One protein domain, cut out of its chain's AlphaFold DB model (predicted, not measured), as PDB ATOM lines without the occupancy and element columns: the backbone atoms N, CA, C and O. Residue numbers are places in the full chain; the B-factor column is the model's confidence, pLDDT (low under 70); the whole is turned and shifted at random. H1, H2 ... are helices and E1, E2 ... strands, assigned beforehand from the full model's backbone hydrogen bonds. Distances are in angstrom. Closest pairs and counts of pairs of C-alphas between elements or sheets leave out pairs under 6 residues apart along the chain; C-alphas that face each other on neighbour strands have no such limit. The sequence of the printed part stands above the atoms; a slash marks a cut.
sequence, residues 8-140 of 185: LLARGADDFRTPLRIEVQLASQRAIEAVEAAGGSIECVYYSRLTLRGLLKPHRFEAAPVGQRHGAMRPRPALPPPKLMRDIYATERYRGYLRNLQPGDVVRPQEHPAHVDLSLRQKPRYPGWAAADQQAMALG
ATOM      1  N   LEU A   8     -12.727  -4.677  19.407       95.75
ATOM      2  CA  LEU A   8     -11.776  -3.733  18.827       95.75
ATOM      3  C   LEU A   8     -11.677  -3.918  17.306       95.75
ATOM      4  O   LEU A   8     -11.563  -5.046  16.815       95.75
ATOM      5  N   LEU A   9     -11.726  -2.809  16.568       96.94
ATOM      6  CA  LEU A   9     -11.624  -2.755  15.107       96.94
ATOM      7  C   LEU A   9     -10.506  -1.790  14.697       96.94
ATOM      8  O   LEU A   9     -10.232  -0.827  15.402       96.94
ATOM      9  N   ALA A  10      -9.901  -2.024  13.534       95.12
ATOM     10  CA  ALA A  10      -8.699  -1.320  13.074       95.12
ATOM     11  C   ALA A  10      -8.972  -0.006  12.313       95.12
ATOM     12  O   ALA A  10      -8.271   0.318  11.355       95.12
ATOM     13  N   ARG A  11     -10.029   0.735  12.666       96.19
ATOM     14  CA  ARG A  11     -10.316   2.013  11.997       96.19
ATOM     15  C   ARG A  11      -9.347   3.077  12.518       96.19
ATOM     16  O   ARG A  11      -9.353   3.337  13.714       96.19
ATOM     17  N   GLY A  12      -8.563   3.688  11.627       92.81
ATOM     18  CA  GLY A  12      -7.533   4.666  12.010       92.81
ATOM     19  C   GLY A  12      -6.264   4.031  12.584       92.81
ATOM     20  O   GLY A  12      -5.550   4.673  13.342       92.81
ATOM     21  N   ALA A  13      -5.992   2.763  12.248       92.50
ATOM     22  CA  ALA A  13      -4.780   2.064  12.677       92.50
ATOM     23  C   ALA A  13      -3.484   2.800  12.287       92.50
ATOM     24  O   ALA A  13      -2.499   2.697  13.007       92.50
ATOM     25  N   ASP A  14      -3.505   3.567  11.195       92.94
ATOM     26  CA  ASP A  14      -2.333   4.272  10.663       92.94
ATOM     27  C   ASP A  14      -1.869   5.434  11.573       92.94
ATOM     28  O   ASP A  14      -0.685   5.772  11.610       92.94
ATOM     29  N   ASP A  15      -2.785   6.002  12.368       94.75
ATOM     30  CA  ASP A  15      -2.505   7.097  13.307       94.75
ATOM     31  C   ASP A  15      -2.242   6.604  14.742       94.75
ATOM     32  O   ASP A  15      -1.889   7.387  15.631       94.75
ATOM     33  N   PHE A  16      -2.417   5.305  15.003       94.06
ATOM     34  CA  PHE A  16      -2.278   4.739  16.340       94.06
ATOM     35  C   PHE A  16      -0.799   4.552  16.705       94.06
ATOM     36  O   PHE A  16      -0.130   3.653  16.207       94.06
ATOM     37  N   ARG A  17      -0.280   5.414  17.590       95.31
ATOM     38  CA  ARG A  17       1.143   5.425  17.997       95.31
ATOM     39  C   ARG A  17       1.374   5.195  19.488       95.31
ATOM     40  O   ARG A  17       2.516   5.136  19.930       95.31
ATOM     41  N   THR A  18       0.311   5.134  20.282       95.56
ATOM     42  CA  THR A  18       0.425   5.068  21.740       95.56
ATOM     43  C   THR A  18       0.566   3.613  22.196       95.56
ATOM     44  O   THR A  18      -0.342   2.821  21.933       95.56
ATOM     45  N   PRO A  19       1.634   3.248  22.929       95.25
ATOM     46  CA  PRO A  19       1.768   1.908  23.486       95.25
ATOM     47  C   PRO A  19       0.765   1.734  24.632       95.25
ATOM     48  O   PRO A  19       0.942   2.265  25.728       95.25
ATOM     49  N   LEU A  20      -0.324   1.010  24.370       94.12
ATOM     50  CA  LEU A  20      -1.372   0.727  25.351       94.12
ATOM     51  C   LEU A  20      -1.452  -0.767  25.647       94.12
ATOM     52  O   LEU A  20      -1.320  -1.601  24.752       94.12
ATOM     53  N   ARG A  21      -1.742  -1.096  26.908       94.69
ATOM     54  CA  ARG A  21      -2.231  -2.421  27.291       94.69
ATOM     55  C   ARG A  21      -3.753  -2.411  27.246       94.69
ATOM     56  O   ARG A  21      -4.385  -1.699  28.025       94.69
ATOM     57  N   ILE A  22      -4.333  -3.172  26.326       93.69
ATOM     58  CA  ILE A  22      -5.772  -3.171  26.056       93.69
ATOM     59  C   ILE A  22      -6.357  -4.550  26.356       93.69
ATOM     60  O   ILE A  22      -5.896  -5.566  25.845       93.69
ATOM     61  N   GLU A  23      -7.442  -4.572  27.123       93.12
ATOM     62  CA  GLU A  23      -8.224  -5.780  27.363       93.12
ATOM     63  C   GLU A  23      -9.613  -5.638  26.756       93.12
ATOM     64  O   GLU A  23     -10.372  -4.717  27.069       93.12
ATOM     65  N   VAL A  24      -9.962  -6.563  25.872       94.00
ATOM     66  CA  VAL A  24     -11.236  -6.547  25.141       94.00
ATOM     67  C   VAL A  24     -11.836  -7.940  25.100       94.00
ATOM     68  O   VAL A  24     -11.184  -8.916  25.439       94.00
ATOM     69  N   GLN A  25     -13.098  -8.075  24.693       91.94
ATOM     70  CA  GLN A  25     -13.674  -9.414  24.524       91.94
ATOM     71  C   GLN A  25     -13.298 -10.059  23.195       91.94
ATOM     72  O   GLN A  25     -13.294 -11.285  23.093       91.94
ATOM     73  N   LEU A  26     -13.068  -9.231  22.175       93.56
ATOM     74  CA  LEU A  26     -12.711  -9.655  20.833       93.56
ATOM     75  C   LEU A  26     -11.968  -8.523  20.118       93.56
ATOM     76  O   LEU A  26     -12.271  -7.351  20.325       93.56
ATOM     77  N   ALA A  27     -11.067  -8.866  19.209       95.38
ATOM     78  CA  ALA A  27     -10.395  -7.909  18.340       95.38
ATOM     79  C   ALA A  27     -10.316  -8.445  16.905       95.38
ATOM     80  O   ALA A  27     -10.285  -9.656  16.676       95.38
ATOM     81  N   SER A  28     -10.332  -7.550  15.915       96.12
ATOM     82  CA  SER A  28      -9.939  -7.901  14.544       96.12
ATOM     83  C   SER A  28      -8.423  -8.072  14.445       96.12
ATOM     84  O   SER A  28      -7.702  -7.335  15.105       96.12
ATOM     85  N   GLN A  29      -7.950  -8.947  13.555       96.50
ATOM     86  CA  GLN A  29      -6.515  -9.209  13.352       96.50
ATOM     87  C   GLN A  29      -5.715  -7.934  13.062       96.50
ATOM     88  O   GLN A  29      -4.799  -7.607  13.803       96.50
ATOM     89  N   ARG A  30      -6.187  -7.113  12.116       96.81
ATOM     90  CA  ARG A  30      -5.563  -5.820  11.797       96.81
ATOM     91  C   ARG A  30      -5.473  -4.862  12.996       96.81
ATOM     92  O   ARG A  30      -4.613  -3.997  13.027       96.81
ATOM     93  N   ALA A  31      -6.369  -4.988  13.981       96.69
ATOM     94  CA  ALA A  31      -6.322  -4.151  15.182       96.69
ATOM     95  C   ALA A  31      -5.286  -4.668  16.184       96.69
ATOM     96  O   ALA A  31      -4.628  -3.864  16.827       96.69
ATOM     97  N   ILE A  32      -5.140  -5.991  16.298       96.62
ATOM     98  CA  ILE A  32      -4.092  -6.622  17.108       96.62
ATOM     99  C   ILE A  32      -2.724  -6.207  16.562       96.62
ATOM    100  O   ILE A  32      -1.917  -5.666  17.307       96.62
ATOM    101  N   GLU A  33      -2.522  -6.357  15.251       96.06
ATOM    102  CA  GLU A  33      -1.284  -5.971  14.564       96.06
ATOM    103  C   GLU A  33      -0.953  -4.490  14.766       96.06
ATOM    104  O   GLU A  33       0.181  -4.157  15.083       96.06
ATOM    105  N   ALA A  34      -1.940  -3.596  14.642       96.44
ATOM    106  CA  ALA A  34      -1.735  -2.166  14.863       96.44
ATOM    107  C   ALA A  34      -1.324  -1.841  16.311       96.44
ATOM    108  O   ALA A  34      -0.452  -1.006  16.537       96.44
ATOM    109  N   VAL A  35      -1.934  -2.510  17.295       96.31
ATOM    110  CA  VAL A  35      -1.597  -2.315  18.713       96.31
ATOM    111  C   VAL A  35      -0.197  -2.844  19.023       96.31
ATOM    112  O   VAL A  35       0.566  -2.167  19.709       96.31
ATOM    113  N   GLU A  36       0.159  -4.015  18.497       95.75
ATOM    114  CA  GLU A  36       1.486  -4.618  18.669       95.75
ATOM    115  C   GLU A  36       2.575  -3.814  17.944       95.75
ATOM    116  O   GLU A  36       3.650  -3.601  18.501       95.75
ATOM    117  N   ALA A  37       2.286  -3.283  16.752       95.88
ATOM    118  CA  ALA A  37       3.198  -2.417  16.003       95.88
ATOM    119  C   ALA A  37       3.495  -1.100  16.737       95.88
ATOM    120  O   ALA A  37       4.618  -0.604  16.686       95.88
ATOM    121  N   ALA A  38       2.516  -0.558  17.469       95.62
ATOM    122  CA  ALA A  38       2.713   0.591  18.352       95.62
ATOM    123  C   ALA A  38       3.474   0.244  19.654       95.62
ATOM    124  O   ALA A  38       3.688   1.124  20.487       95.62
ATOM    125  N   GLY A  39       3.861  -1.022  19.861       96.06
ATOM    126  CA  GLY A  39       4.524  -1.502  21.079       96.06
ATOM    127  C   GLY A  39       3.574  -1.733  22.258       96.06
ATOM    128  O   GLY A  39       4.013  -1.800  23.406       96.06
ATOM    129  N   GLY A  40       2.268  -1.811  22.002       95.75
ATOM    130  CA  GLY A  40       1.256  -2.154  22.995       95.75
ATOM    131  C   GLY A  40       1.106  -3.662  23.199       95.75
ATOM    132  O   GLY A  40       1.734  -4.483  22.535       95.75
ATOM    133  N   SER A  41       0.220  -4.037  24.119       94.94
ATOM    134  CA  SER A  41      -0.192  -5.429  24.324       94.94
ATOM    135  C   SER A  41      -1.708  -5.525  24.335       94.94
ATOM    136  O   SER A  41      -2.400  -4.634  24.829       94.94
ATOM    137  N   ILE A  42      -2.242  -6.609  23.780       95.38
ATOM    138  CA  ILE A  42      -3.681  -6.841  23.728       95.38
ATOM    139  C   ILE A  42      -4.013  -8.239  24.222       95.38
ATOM    140  O   ILE A  42      -3.371  -9.207  23.827       95.38
ATOM    141  N   GLU A  43      -5.034  -8.346  25.070       94.69
ATOM    142  CA  GLU A  43      -5.542  -9.632  25.547       94.69
ATOM    143  C   GLU A  43      -7.059  -9.714  25.376       94.69
ATOM    144  O   GLU A  43      -7.811  -8.810  25.761       94.69
ATOM    145  N   CYS A  44      -7.526 -10.821  24.795       93.31
ATOM    146  CA  CYS A  44      -8.951 -11.105  24.689       93.31
ATOM    147  C   CYS A  44      -9.430 -11.859  25.934       93.31
ATOM    148  O   CYS A  44      -9.101 -13.032  26.114       93.31
ATOM    149  N   VAL A  45     -10.248 -11.206  26.764       91.62
ATOM    150  CA  VAL A  45     -10.771 -11.717  28.042       91.62
ATOM    151  C   VAL A  45     -12.282 -11.922  27.958       91.62
ATOM    152  O   VAL A  45     -13.028 -11.068  27.473       91.62
ATOM    153  N   TYR A  46     -12.767 -13.063  28.448       90.38
ATOM    154  CA  TYR A  46     -14.201 -13.338  28.474       90.38
ATOM    155  C   TYR A  46     -14.885 -12.659  29.666       90.38
ATOM    156  O   TYR A  46     -14.518 -12.883  30.817       90.38
ATOM    157  N   TYR A  47     -15.968 -11.918  29.405       88.00
ATOM    158  CA  TYR A  47     -16.862 -11.441  30.461       88.00
ATOM    159  C   TYR A  47     -18.298 -11.895  30.219       88.00
ATOM    160  O   TYR A  47     -18.919 -11.586  29.203       88.00
ATOM    161  N   SER A  48     -18.875 -12.556  31.222       88.25
ATOM    162  CA  SER A  48     -20.321 -12.742  31.307       88.25
ATOM    163  C   SER A  48     -21.043 -11.401  31.500       88.25
ATOM    164  O   SER A  48     -20.478 -10.414  31.971       88.25
ATOM    165  N   ARG A  49     -22.350 -11.372  31.240       87.62
ATOM    166  CA  ARG A  49     -23.179 -10.179  31.481       87.62
ATOM    167  C   ARG A  49     -23.149  -9.699  32.927       87.62
ATOM    168  O   ARG A  49     -23.164  -8.498  33.175       87.62
ATOM    169  N   LEU A  50     -23.147 -10.632  33.876       86.31
ATOM    170  CA  LEU A  50     -23.122 -10.304  35.296       86.31
ATOM    171  C   LEU A  50     -21.767  -9.701  35.684       86.31
ATOM    172  O   LEU A  50     -21.718  -8.688  36.372       86.31
ATOM    173  N   THR A  51     -20.679 -10.287  35.192       85.12
ATOM    174  CA  THR A  51     -19.312  -9.859  35.517       85.12
ATOM    175  C   THR A  51     -18.964  -8.536  34.852       85.12
ATOM    176  O   THR A  51     -18.365  -7.683  35.493       85.12
ATOM    177  N   LEU A  52     -19.449  -8.296  33.629       87.75
ATOM    178  CA  LEU A  52     -19.321  -7.003  32.959       87.75
ATOM    179  C   LEU A  52     -20.058  -5.886  33.721       87.75
ATOM    180  O   LEU A  52     -19.540  -4.783  33.858       87.75
ATOM    181  N   ARG A  53     -21.248  -6.169  34.274       87.19
ATOM    182  CA  ARG A  53     -21.951  -5.218  35.157       87.19
ATOM    183  C   ARG A  53     -21.159  -4.937  36.434       87.19
ATOM    184  O   ARG A  53     -21.147  -3.793  36.874       87.19
ATOM    185  N   GLY A  54     -20.521  -5.965  36.996       85.12
ATOM    186  CA  GLY A  54     -19.622  -5.836  38.143       85.12
ATOM    187  C   GLY A  54     -18.431  -4.926  37.857       85.12
ATOM    188  O   GLY A  54     -18.135  -4.059  38.668       85.12
ATOM    189  N   LEU A  55     -17.816  -5.075  36.680       84.62
ATOM    190  CA  LEU A  55     -16.688  -4.254  36.234       84.62
ATOM    191  C   LEU A  55     -17.088  -2.784  36.027       84.62
ATOM    192  O   LEU A  55     -16.405  -1.884  36.495       84.62
ATOM    193  N   LEU A  56     -18.211  -2.537  35.345       87.56
ATOM    194  CA  LEU A  56     -18.653  -1.179  35.001       87.56
ATOM    195  C   LEU A  56     -19.241  -0.407  36.189       87.56
ATOM    196  O   LEU A  56     -19.197   0.819  36.213       87.56
ATOM    197  N   LYS A  57     -19.873  -1.103  37.141       87.31
ATOM    198  CA  LYS A  57     -20.545  -0.488  38.296       87.31
ATOM    199  C   LYS A  57     -20.179  -1.230  39.583       87.31
ATOM    200  O   LYS A  57     -21.056  -1.873  40.166       87.31
ATOM    201  N   PRO A  58     -18.918  -1.135  40.044       83.00
ATOM    202  CA  PRO A  58     -18.445  -1.889  41.204       83.00
ATOM    203  C   PRO A  58     -19.209  -1.534  42.484       83.00
ATOM    204  O   PRO A  58     -19.545  -2.442  43.233       83.00
ATOM    205  N   HIS A  59     -19.606  -0.267  42.659       81.19
ATOM    206  CA  HIS A  59     -20.402   0.220  43.797       81.19
ATOM    207  C   HIS A  59     -21.744  -0.502  43.981       81.19
ATOM    208  O   HIS A  59     -22.267  -0.600  45.084       81.19
ATOM    209  N   ARG A  60     -22.322  -1.058  42.907       77.62
ATOM    210  CA  ARG A  60     -23.555  -1.861  43.001       77.62
ATOM    211  C   ARG A  60     -23.311  -3.272  43.512       77.62
ATOM    212  O   ARG A  60     -24.283  -3.973  43.774       77.62
ATOM    213  N   PHE A  61     -22.051  -3.694  43.560       75.75
ATOM    214  CA  PHE A  61     -21.607  -5.017  43.974       75.75
ATOM    215  C   PHE A  61     -20.608  -4.971  45.143       75.75
ATOM    216  O   PHE A  61     -19.845  -5.920  45.367       75.75
ATOM    217  N   GLU A  62     -20.576  -3.859  45.867       69.50
ATOM    218  CA  GLU A  62     -19.877  -3.774  47.139       69.50
ATOM    219  C   GLU A  62     -20.653  -4.572  48.189       69.50
ATOM    220  O   GLU A  62     -21.888  -4.635  48.179       69.50
ATOM    221  N   ALA A  63     -19.914  -5.258  49.060       60.75
ATOM    222  CA  ALA A  63     -20.516  -6.022  50.135       60.75
ATOM    223  C   ALA A  63     -21.310  -5.056  51.023       60.75
ATOM    224  O   ALA A  63     -20.729  -4.183  51.663       60.75
ATOM    225  N   ALA A  64     -22.638  -5.209  51.064       56.12
ATOM    226  CA  ALA A  64     -23.409  -4.548  52.108       56.12
ATOM    227  C   ALA A  64     -22.888  -5.025  53.473       56.12
ATOM    228  O   ALA A  64     -22.442  -6.176  53.588       56.12
ATOM    229  N   PRO A  65     -22.949  -4.166  54.501       55.66
ATOM    230  CA  PRO A  65     -22.540  -4.528  55.849       55.66
ATOM    231  C   PRO A  65     -23.181  -5.848  56.297       55.66
ATOM    232  O   PRO A  65     -24.330  -6.168  55.966       55.66
ATOM    233  N   VAL A  66     -22.387  -6.633  57.028       49.47
ATOM    234  CA  VAL A  66     -22.725  -7.973  57.520       49.47
ATOM    235  C   VAL A  66     -24.118  -7.962  58.159       49.47
ATOM    236  O   VAL A  66     -24.357  -7.234  59.113       49.47
ATOM    237  N   GLY A  67     -25.040  -8.773  57.631       49.03
ATOM    238  CA  GLY A  67     -26.408  -8.909  58.156       49.03
ATOM    239  C   GLY A  67     -27.507  -8.418  57.214       49.03
ATOM    240  O   GLY A  67     -28.648  -8.863  57.332       49.03
ATOM    241  N   GLN A  68     -27.182  -7.601  56.208       53.69
ATOM    242  CA  GLN A  68     -28.148  -7.263  55.166       53.69
ATOM    243  C   GLN A  68     -28.213  -8.378  54.113       53.69
ATOM    244  O   GLN A  68     -27.231  -8.698  53.445       53.69
ATOM    245  N   ARG A  69     -29.401  -8.975  53.938       49.22
ATOM    246  CA  ARG A  69     -29.667 -10.061  52.970       49.22
ATOM    247  C   ARG A  69     -29.409  -9.667  51.502       49.22
ATOM    248  O   ARG A  69     -29.378 -10.538  50.639       49.22
ATOM    249  N   HIS A  70     -29.192  -8.379  51.227       46.25
ATOM    250  CA  HIS A  70     -29.089  -7.802  49.888       46.25
ATOM    251  C   HIS A  70     -27.815  -6.959  49.691       46.25
ATOM    252  O   HIS A  70     -27.860  -5.879  49.117       46.25
ATOM    253  N   GLY A  71     -26.661  -7.455  50.142       52.69
ATOM    254  CA  GLY A  71     -25.355  -6.961  49.692       52.69
ATOM    255  C   GLY A  71     -24.881  -7.737  48.480       52.69
ATOM    256  O   GLY A  71     -24.444  -8.878  48.619       52.69
ATOM    257  N   ALA A  72     -25.012  -7.168  47.284       59.84
ATOM    258  CA  ALA A  72     -24.617  -7.852  46.060       59.84
ATOM    259  C   ALA A  72     -23.100  -8.077  46.066       59.84
ATOM    260  O   ALA A  72     -22.322  -7.168  45.870       59.84
ATOM    261  N   MET A  73     -22.656  -9.302  46.306       68.19
ATOM    262  CA  MET A  73     -21.233  -9.628  46.368       68.19
ATOM    263  C   MET A  73     -20.613  -9.663  44.957       68.19
ATOM    264  O   MET A  73     -21.119 -10.408  44.107       68.19
ATOM    265  N   ARG A  74     -19.498  -8.945  44.721       72.31
ATOM    266  CA  ARG A  74     -18.754  -8.870  43.432       72.31
ATOM    267  C   ARG A  74     -18.770 -10.177  42.640       72.31
ATOM    268  O   ARG A  74     -18.197 -11.134  43.124       72.31
ATOM    269  N   PRO A  75     -19.408 -10.285  41.466       78.00
ATOM    270  CA  PRO A  75     -19.622 -11.561  40.782       78.00
ATOM    271  C   PRO A  75     -18.328 -12.329  40.489       78.00
ATOM    272  O   PRO A  75     -17.306 -11.736  40.168       78.00
ATOM    273  N   ARG A  76     -18.393 -13.667  40.562       75.94
ATOM    274  CA  ARG A  76     -17.254 -14.524  40.202       75.94
ATOM    275  C   ARG A  76     -17.181 -14.506  38.678       75.94
ATOM    276  O   ARG A  76     -18.230 -14.733  38.061       75.94
ATOM    277  N   PRO A  77     -16.015 -14.235  38.083       77.69
ATOM    278  CA  PRO A  77     -15.850 -14.352  36.648       77.69
ATOM    279  C   PRO A  77     -16.199 -15.778  36.208       77.69
ATOM    280  O   PRO A  77     -15.795 -16.770  36.808       77.69
ATOM    281  N   ALA A  78     -17.078 -15.875  35.215       83.62
ATOM    282  CA  ALA A  78     -17.505 -17.156  34.675       83.62
ATOM    283  C   ALA A  78     -16.512 -17.608  33.606       83.62
ATOM    284  O   ALA A  78     -15.888 -16.779  32.945       83.62
ATOM    285  N   LEU A  79     -16.423 -18.917  33.394       85.81
ATOM    286  CA  LEU A  79     -15.707 -19.445  32.241       85.81
ATOM    287  C   LEU A  79     -16.480 -19.160  30.944       85.81
ATOM    288  O   LEU A  79     -17.718 -19.087  30.962       85.81
ATOM    289  N   PRO A  80     -15.771 -19.009  29.815       89.00
ATOM    290  CA  PRO A  80     -16.404 -18.950  28.511       89.00
ATOM    291  C   PRO A  80     -17.134 -20.265  28.193       89.00
ATOM    292  O   PRO A  80     -16.691 -21.342  28.594       89.00
ATOM    293  N   PRO A  81     -18.238 -20.213  27.426       89.88
ATOM    294  CA  PRO A  81     -18.857 -21.400  26.852       89.88
ATOM    295  C   PRO A  81     -17.830 -22.227  26.059       89.88
ATOM    296  O   PRO A  81     -17.009 -21.622  25.363       89.88
ATOM    297  N   PRO A  82     -17.906 -23.573  26.059       89.94
ATOM    298  CA  PRO A  82     -16.874 -24.435  25.471       89.94
ATOM    299  C   PRO A  82     -16.498 -24.099  24.021       89.94
ATOM    300  O   PRO A  82     -15.327 -24.163  23.661       89.94
ATOM    301  N   LYS A  83     -17.475 -23.688  23.201       90.62
ATOM    302  CA  LYS A  83     -17.241 -23.262  21.814       90.62
ATOM    303  C   LYS A  83     -16.373 -21.999  21.738       90.62
ATOM    304  O   LYS A  83     -15.339 -22.002  21.089       90.62
ATOM    305  N   LEU A  84     -16.751 -20.943  22.465       90.81
ATOM    306  CA  LEU A  84     -15.985 -19.689  22.491       90.81
ATOM    307  C   LEU A  84     -14.613 -19.870  23.142       90.81
ATOM    308  O   LEU A  84     -13.648 -19.233  22.729       90.81
ATOM    309  N   MET A  85     -14.535 -20.733  24.158       90.12
ATOM    310  CA  MET A  85     -13.288 -21.066  24.830       90.12
ATOM    311  C   MET A  85     -12.256 -21.586  23.831       90.12
ATOM    312  O   MET A  85     -11.167 -21.035  23.758       90.12
ATOM    313  N   ARG A  86     -12.628 -22.590  23.028       90.06
ATOM    314  CA  ARG A  86     -11.742 -23.214  22.036       90.06
ATOM    315  C   ARG A  86     -11.443 -22.291  20.858       90.06
ATOM    316  O   ARG A  86     -10.294 -22.184  20.457       90.06
ATOM    317  N   ASP A  87     -12.460 -21.611  20.333       91.62
ATOM    318  CA  ASP A  87     -12.321 -20.851  19.087       91.62
ATOM    319  C   ASP A  87     -11.563 -19.526  19.285       91.62
ATOM    320  O   ASP A  87     -10.822 -19.094  18.399       91.62
ATOM    321  N   ILE A  88     -11.757 -18.863  20.434       91.62
ATOM    322  CA  ILE A  88     -11.307 -17.481  20.663       91.62
ATOM    323  C   ILE A  88     -10.349 -17.378  21.847       91.62
ATOM    324  O   ILE A  88      -9.278 -16.793  21.725       91.62
ATOM    325  N   TYR A  89     -10.737 -17.888  23.017       91.44
ATOM    326  CA  TYR A  89     -10.023 -17.555  24.256       91.44
ATOM    327  C   TYR A  89      -8.797 -18.429  24.523       91.44
ATOM    328  O   TYR A  89      -7.906 -17.987  25.240       91.44
ATOM    329  N   ALA A  90      -8.733 -19.624  23.941       91.50
ATOM    330  CA  ALA A  90      -7.582 -20.522  24.004       91.50
ATOM    331  C   ALA A  90      -6.616 -20.349  22.820       91.50
ATOM    332  O   ALA A  90      -5.543 -20.938  22.815       91.50
ATOM    333  N   THR A  91      -6.982 -19.576  21.795       92.69
ATOM    334  CA  THR A  91      -6.167 -19.432  20.585       92.69
ATOM    335  C   THR A  91      -5.238 -18.225  20.663       92.69
ATOM    336  O   THR A  91      -5.641 -17.106  20.993       92.69
ATOM    337  N   GLU A  92      -3.987 -18.437  20.250       94.31
ATOM    338  CA  GLU A  92      -2.984 -17.374  20.115       94.31
ATOM    339  C   GLU A  92      -3.423 -16.310  19.101       94.31
ATOM    340  O   GLU A  92      -3.194 -15.121  19.289       94.31
ATOM    341  N   ARG A  93      -4.153 -16.725  18.059       95.19
ATOM    342  CA  ARG A  93      -4.675 -15.857  16.997       95.19
ATOM    343  C   ARG A  93      -5.454 -14.642  17.516       95.19
ATOM    344  O   ARG A  93      -5.442 -13.600  16.872       95.19
ATOM    345  N   TYR A  94      -6.171 -14.765  18.629       94.00
ATOM    346  CA  TYR A  94      -6.922 -13.651  19.219       94.00
ATOM    347  C   TYR A  94      -6.260 -13.092  20.480       94.00
ATOM    348  O   TYR A  94      -6.880 -12.288  21.170       94.00
ATOM    349  N   ARG A  95      -5.033 -13.518  20.805       95.19
ATOM    350  CA  ARG A  95      -4.377 -13.240  22.093       95.19
ATOM    351  C   ARG A  95      -5.294 -13.590  23.265       95.19
ATOM    352  O   ARG A  95      -5.486 -12.812  24.199       95.19
ATOM    353  N   GLY A  96      -5.943 -14.749  23.171       92.25
ATOM    354  CA  GLY A  96      -6.894 -15.193  24.177       92.25
ATOM    355  C   GLY A  96      -6.230 -15.365  25.545       92.25
ATOM    356  O   GLY A  96      -5.099 -15.833  25.655       92.25
ATOM    357  N   TYR A  97      -6.911 -14.985  26.621       89.69
ATOM    358  CA  TYR A  97      -6.335 -15.073  27.968       89.69
ATOM    359  C   TYR A  97      -6.059 -16.517  28.446       89.69
ATOM    360  O   TYR A  97      -5.325 -16.712  29.408       89.69
ATOM    361  N   LEU A  98      -6.609 -17.532  27.767       89.62
ATOM    362  CA  LEU A  98      -6.385 -18.955  28.048       89.62
ATOM    363  C   LEU A  98      -5.354 -19.595  27.102       89.62
ATOM    364  O   LEU A  98      -5.212 -20.814  27.106       89.62
ATOM    365  N   ARG A  99      -4.645 -18.807  26.280       88.38
ATOM    366  CA  ARG A  99      -3.701 -19.319  25.264       88.38
ATOM    367  C   ARG A  99      -2.508 -20.097  25.833       88.38
ATOM    368  O   ARG A  99      -1.983 -20.974  25.163       88.38
ATOM    369  N   ASN A 100      -2.126 -19.819  27.080       87.62
ATOM    370  CA  ASN A 100      -0.979 -20.452  27.744       87.62
ATOM    371  C   ASN A 100      -1.349 -21.700  28.565       87.62
ATOM    372  O   ASN A 100      -0.479 -22.290  29.204       87.62
ATOM    373  N   LEU A 101      -2.631 -22.071  28.590       84.75
ATOM    374  CA  LEU A 101      -3.143 -23.144  29.433       84.75
ATOM    375  C   LEU A 101      -2.689 -24.518  28.918       84.75
ATOM    376  O   LEU A 101      -2.954 -24.860  27.763       84.75
ATOM    377  N   GLN A 102      -2.053 -25.321  29.772       78.81
ATOM    378  CA  GLN A 102      -1.591 -26.658  29.404       78.81
ATOM    379  C   GLN A 102      -2.715 -27.703  29.520       78.81
ATOM    380  O   GLN A 102      -3.644 -27.547  30.322       78.81
ATOM    381  N   PRO A 103      -2.659 -28.805  28.748       72.00
ATOM    382  CA  PRO A 103      -3.581 -29.923  28.914       72.00
ATOM    383  C   PRO A 103      -3.505 -30.495  30.339       72.00
ATOM    384  O   PRO A 103      -2.500 -31.084  30.724       72.00
ATOM    385  N   GLY A 104      -4.576 -30.326  31.118       67.50
ATOM    386  CA  GLY A 104      -4.651 -30.763  32.520       67.50
ATOM    387  C   GLY A 104      -4.706 -29.618  33.532       67.50
ATOM    388  O   GLY A 104      -5.145 -29.840  34.662       67.50
ATOM    389  N   ASP A 105      -4.373 -28.393  33.124       71.62
ATOM    390  CA  ASP A 105      -4.552 -27.219  33.971       71.62
ATOM    391  C   ASP A 105      -6.047 -26.958  34.194       71.62
ATOM    392  O   ASP A 105      -6.855 -26.848  33.263       71.62
ATOM    393  N   VAL A 106      -6.439 -26.849  35.461       59.59
ATOM    394  CA  VAL A 106      -7.816 -26.518  35.825       59.59
ATOM    395  C   VAL A 106      -7.977 -25.011  35.715       59.59
ATOM    396  O   VAL A 106      -7.488 -24.288  36.577       59.59
ATOM    397  N   VAL A 107      -8.719 -24.525  34.712       63.84
ATOM    398  CA  VAL A 107      -9.122 -23.109  34.683       63.84
ATOM    399  C   VAL A 107     -10.066 -22.867  35.849       63.84
ATOM    400  O   VAL A 107     -11.277 -23.109  35.763       63.84
ATOM    401  N   ARG A 108      -9.530 -22.407  36.978       59.44
ATOM    402  CA  ARG A 108     -10.386 -22.029  38.092       59.44
ATOM    403  C   ARG A 108     -11.127 -20.771  37.660       59.44
ATOM    404  O   ARG A 108     -10.486 -19.803  37.267       59.44
ATOM    405  N   PRO A 109     -12.460 -20.686  37.824       53.69
ATOM    406  CA  PRO A 109     -13.205 -19.450  37.573       53.69
ATOM    407  C   PRO A 109     -12.772 -18.269  38.461       53.69
ATOM    408  O   PRO A 109     -13.445 -17.252  38.485       53.69
ATOM    409  N   GLN A 110     -11.734 -18.429  39.277       52.06
ATOM    410  CA  GLN A 110     -11.172 -17.434  40.177       52.06
ATOM    411  C   GLN A 110      -9.798 -16.944  39.685       52.06
ATOM    412  O   GLN A 110      -9.381 -15.847  40.020       52.06
ATOM    413  N   GLU A 111      -9.113 -17.714  38.844       53.66
ATOM    414  CA  GLU A 111      -7.814 -17.356  38.279       53.66
ATOM    415  C   GLU A 111      -8.077 -16.649  36.945       53.66
ATOM    416  O   GLU A 111      -8.219 -17.263  35.892       53.66
ATOM    417  N   HIS A 112      -8.282 -15.338  37.027       59.72
ATOM    418  CA  HIS A 112      -8.493 -14.433  35.894       59.72
ATOM    419  C   HIS A 112      -7.401 -13.350  35.923       59.72
ATOM    420  O   HIS A 112      -6.694 -13.253  36.928       59.72
ATOM    421  N   PRO A 113      -7.217 -12.562  34.848       58.72
ATOM    422  CA  PRO A 113      -6.235 -11.474  34.805       58.72
ATOM    423  C   PRO A 113      -6.257 -10.580  36.057       58.72
ATOM    424  O   PRO A 113      -7.293 -10.402  36.702       58.72
ATOM    425  N   ALA A 114      -5.082 -10.042  36.399       54.97
ATOM    426  CA  ALA A 114      -4.753  -9.479  37.714       54.97
ATOM    427  C   ALA A 114      -5.705  -8.383  38.235       54.97
ATOM    428  O   ALA A 114      -5.747  -8.129  39.435       54.97
ATOM    429  N   HIS A 115      -6.481  -7.730  37.371       56.12
ATOM    430  CA  HIS A 115      -7.444  -6.696  37.758       56.12
ATOM    431  C   HIS A 115      -8.754  -7.244  38.345       56.12
ATOM    432  O   HIS A 115      -9.555  -6.464  38.867       56.12
ATOM    433  N   VAL A 116      -9.015  -8.556  38.278       54.88
ATOM    434  CA  VAL A 116     -10.198  -9.165  38.904       54.88
ATOM    435  C   VAL A 116      -9.903  -9.520  40.365       54.88
ATOM    436  O   VAL A 116      -9.575 -10.654  40.697       54.88
ATOM    437  N   ASP A 117     -10.050  -8.540  41.261       53.25
ATOM    438  CA  ASP A 117      -9.864  -8.737  42.705       53.25
ATOM    439  C   ASP A 117     -11.014  -9.552  43.335       53.25
ATOM    440  O   ASP A 117     -12.167  -9.106  43.422       53.25
ATOM    441  N   LEU A 118     -10.681 -10.767  43.779       51.69
ATOM    442  CA  LEU A 118     -11.586 -11.730  44.417       51.69
ATOM    443  C   LEU A 118     -11.418 -11.818  45.938       51.69
ATOM    444  O   LEU A 118     -12.148 -12.579  46.582       51.69
ATOM    445  N   SER A 119     -10.494 -11.053  46.522       54.41
ATOM    446  CA  SER A 119     -10.217 -11.071  47.964       54.41
ATOM    447  C   SER A 119     -11.429 -10.621  48.790       54.41
ATOM    448  O   SER A 119     -11.773 -11.241  49.794       54.41
ATOM    449  N   LEU A 120     -12.186  -9.645  48.276       50.75
ATOM    450  CA  LEU A 120     -13.415  -9.087  48.864       50.75
ATOM    451  C   LEU A 120     -14.583 -10.084  48.967       50.75
ATOM    452  O   LEU A 120     -15.674  -9.739  49.425       50.75
ATOM    453  N   ARG A 121     -14.391 -11.311  48.477       48.25
ATOM    454  CA  ARG A 121     -15.433 -12.323  48.324       48.25
ATOM    455  C   ARG A 121     -15.360 -13.474  49.316       48.25
ATOM    456  O   ARG A 121     -16.304 -14.267  49.378       48.25
ATOM    457  N   GLN A 122     -14.274 -13.587  50.078       52.97
ATOM    458  CA  GLN A 122     -14.171 -14.590  51.129       52.97
ATOM    459  C   GLN A 122     -14.964 -14.115  52.347       52.97
ATOM    460  O   GLN A 122     -14.434 -13.507  53.269       52.97
ATOM    461  N   LYS A 123     -16.273 -14.390  52.366       44.78
ATOM    462  CA  LYS A 123     -16.982 -14.431  53.645       44.78
ATOM    463  C   LYS A 123     -16.317 -15.553  54.462       44.78
ATOM    464  O   LYS A 123     -16.249 -16.664  53.925       44.78
ATOM    465  N   PRO A 124     -15.849 -15.326  55.705       45.75
ATOM    466  CA  PRO A 124     -15.485 -16.447  56.565       45.75
ATOM    467  C   PRO A 124     -16.699 -17.372  56.625       45.75
ATOM    468  O   PRO A 124     -17.841 -16.898  56.690       45.75
ATOM    469  N   ARG A 125     -16.481 -18.689  56.519       43.34
ATOM    470  CA  ARG A 125     -17.586 -19.662  56.388       43.34
ATOM    471  C   ARG A 125     -18.596 -19.545  57.541       43.34
ATOM    472  O   ARG A 125     -19.748 -19.930  57.360       43.34
ATOM    473  N   TYR A 126     -18.196 -18.920  58.657       42.53
ATOM    474  CA  TYR A 126     -19.022 -18.635  59.825       42.53
ATOM    475  C   TYR A 126     -18.807 -17.201  60.370       42.53
ATOM    476  O   TYR A 126     -17.663 -16.745  60.467       42.53
ATOM    477  N   PRO A 127     -19.876 -16.463  60.742       38.53
ATOM    478  CA  PRO A 127     -19.760 -15.161  61.406       38.53
ATOM    479  C   PRO A 127     -19.242 -15.347  62.846       38.53
ATOM    480  O   PRO A 127     -19.937 -15.936  63.665       38.53
ATOM    481  N   GLY A 128     -18.023 -14.876  63.139       47.56
ATOM    482  CA  GLY A 128     -17.360 -14.999  64.454       47.56
ATOM    483  C   GLY A 128     -15.893 -15.461  64.407       47.56
ATOM    484  O   GLY A 128     -15.197 -15.388  65.411       47.56
ATOM    485  N   TRP A 129     -15.399 -15.897  63.242       45.69
ATOM    486  CA  TRP A 129     -14.102 -16.585  63.097       45.69
ATOM    487  C   TRP A 129     -13.023 -15.852  62.294       45.69
ATOM    488  O   TRP A 129     -12.010 -16.452  61.943       45.69
ATOM    489  N   ALA A 130     -13.177 -14.552  62.042       47.03
ATOM    490  CA  ALA A 130     -12.203 -13.792  61.250       47.03
ATOM    491  C   ALA A 130     -10.757 -13.888  61.794       47.03
ATOM    492  O   ALA A 130      -9.816 -13.944  61.008       47.03
ATOM    493  N   ALA A 131     -10.581 -13.974  63.119       51.25
ATOM    494  CA  ALA A 131      -9.270 -14.142  63.752       51.25
ATOM    495  C   ALA A 131      -8.702 -15.575  63.629       51.25
ATOM    496  O   ALA A 131      -7.497 -15.750  63.466       51.25
ATOM    497  N   ALA A 132      -9.563 -16.599  63.664       48.12
ATOM    498  CA  ALA A 132      -9.159 -18.007  63.612       48.12
ATOM    499  C   ALA A 132      -8.721 -18.441  62.200       48.12
ATOM    500  O   ALA A 132      -7.745 -19.174  62.060       48.12
ATOM    501  N   ASP A 133      -9.385 -17.936  61.152       47.03
ATOM    502  CA  ASP A 133      -9.013 -18.203  59.754       47.03
ATOM    503  C   ASP A 133      -7.644 -17.587  59.392       47.03
ATOM    504  O   ASP A 133      -6.871 -18.204  58.661       47.03
ATOM    505  N   GLN A 134      -7.297 -16.413  59.941       50.00
ATOM    506  CA  GLN A 134      -5.982 -15.786  59.720       50.00
ATOM    507  C   GLN A 134      -4.842 -16.614  60.328       50.00
ATOM    508  O   GLN A 134      -3.824 -16.846  59.674       50.00
ATOM    509  N   GLN A 135      -5.030 -17.116  61.552       48.81
ATOM    510  CA  GLN A 135      -4.069 -18.000  62.217       48.81
ATOM    511  C   GLN A 135      -3.955 -19.361  61.513       48.81
ATOM    512  O   GLN A 135      -2.848 -19.867  61.330       48.81
ATOM    513  N   ALA A 136      -5.077 -19.934  61.066       48.09
ATOM    514  CA  ALA A 136      -5.100 -21.203  60.339       48.09
ATOM    515  C   ALA A 136      -4.421 -21.104  58.961       48.09
ATOM    516  O   ALA A 136      -3.675 -22.009  58.584       48.09
ATOM    517  N   MET A 137      -4.610 -19.992  58.236       46.12
ATOM    518  CA  MET A 137      -3.913 -19.734  56.970       46.12
ATOM    519  C   MET A 137      -2.410 -19.505  57.154       46.12
ATOM    520  O   MET A 137      -1.631 -19.978  56.332       46.12
ATOM    521  N   ALA A 138      -1.991 -18.836  58.232       49.38
ATOM    522  CA  ALA A 138      -0.573 -18.621  58.528       49.38
ATOM    523  C   ALA A 138       0.160 -19.916  58.935       49.38
ATOM    524  O   ALA A 138       1.354 -20.055  58.681       49.38
ATOM    525  N   LEU A 139      -0.546 -20.861  59.567       49.88
ATOM    526  CA  LEU A 139       0.042 -22.075  60.149       49.88
ATOM    527  C   LEU A 139      -0.176 -23.349  59.315       49.88
ATOM    528  O   LEU A 139       0.412 -24.378  59.643       49.88
ATOM    529  N   GLY A 140      -1.010 -23.315  58.267       42.16
ATOM    530  CA  GLY A 140      -1.230 -24.444  57.350       42.16
ATOM    531  C   GLY A 140      -1.866 -25.692  57.984       42.16
ATOM    532  O   GLY A 140      -1.734 -26.786  57.438       42.16
TER     533      GLY A 140
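AT A GLANCE: This is residues 8 to 140 of the 185 residues of the protein "Hypothetical protein" of Haptolina brevifila (UniProt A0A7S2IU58). With little regular structure, this loose chain runs from a small head, parallel strands E1 and E2 with H1 packed on them, through loops and short helices to H5 at the far end, where residues 134 to 140 stick out. The 133 printed residues hold E1, H1, E2, H2, H3, H4, H5, mostly helix, with 47 residues in named elements. The radius of gyration of the C-alphas is 18.9 A; the spans are 59 by 35 by 28 A.

IN THESE COORDINATES: Find C-alpha 21 at (-2.231, -2.421, 27.291), where E1, residues 21 to 24, begins; E2 is residues 41 to 44. H1, residues 29 to 37, is 12.1 A long. Further on come H2, 49 to 56, H3, 58 to 61, and H4, 82 to 89. H5, 130 to 139, runs 14.8 A to C-alpha 139 at (0.042, -22.075, 60.149).

HOW THE PARTS SIT: E1 and E2 are parallel at 16 degrees; N 22 and O 41 are 2.8 A apart, within hydrogen-bond range. E1, H1, E2 make a strand-helix-strand unit, parallel neighbour strands with a helix between, its crossover right-handed. The closest C-alphas of H1 and E2, Val 35 and Ser 41, are 6.6 A apart. Those of E2 and H4, Cys 44 and Tyr 89, are 6.6 A apart. H2 and H3 are close but not clearly touching, the closest C-alphas, Gly 54 and Phe 61, at 6.2 A. H5 is apart from H4. Every O i to N i+4 pair is within hydrogen-bond range in H1, H2 and H4, and 5 of 6 in H5; H3 is too short for one.

THE WHOLE: The farthest C-alphas, Asp 14 and Gly 128, are 59.1 A apart. The printed part has no cut; the links H3 to H4 and H4 to H5 are long. Look for pLDDT under 70 at residues 62 to 73, 104 and 106 to 140.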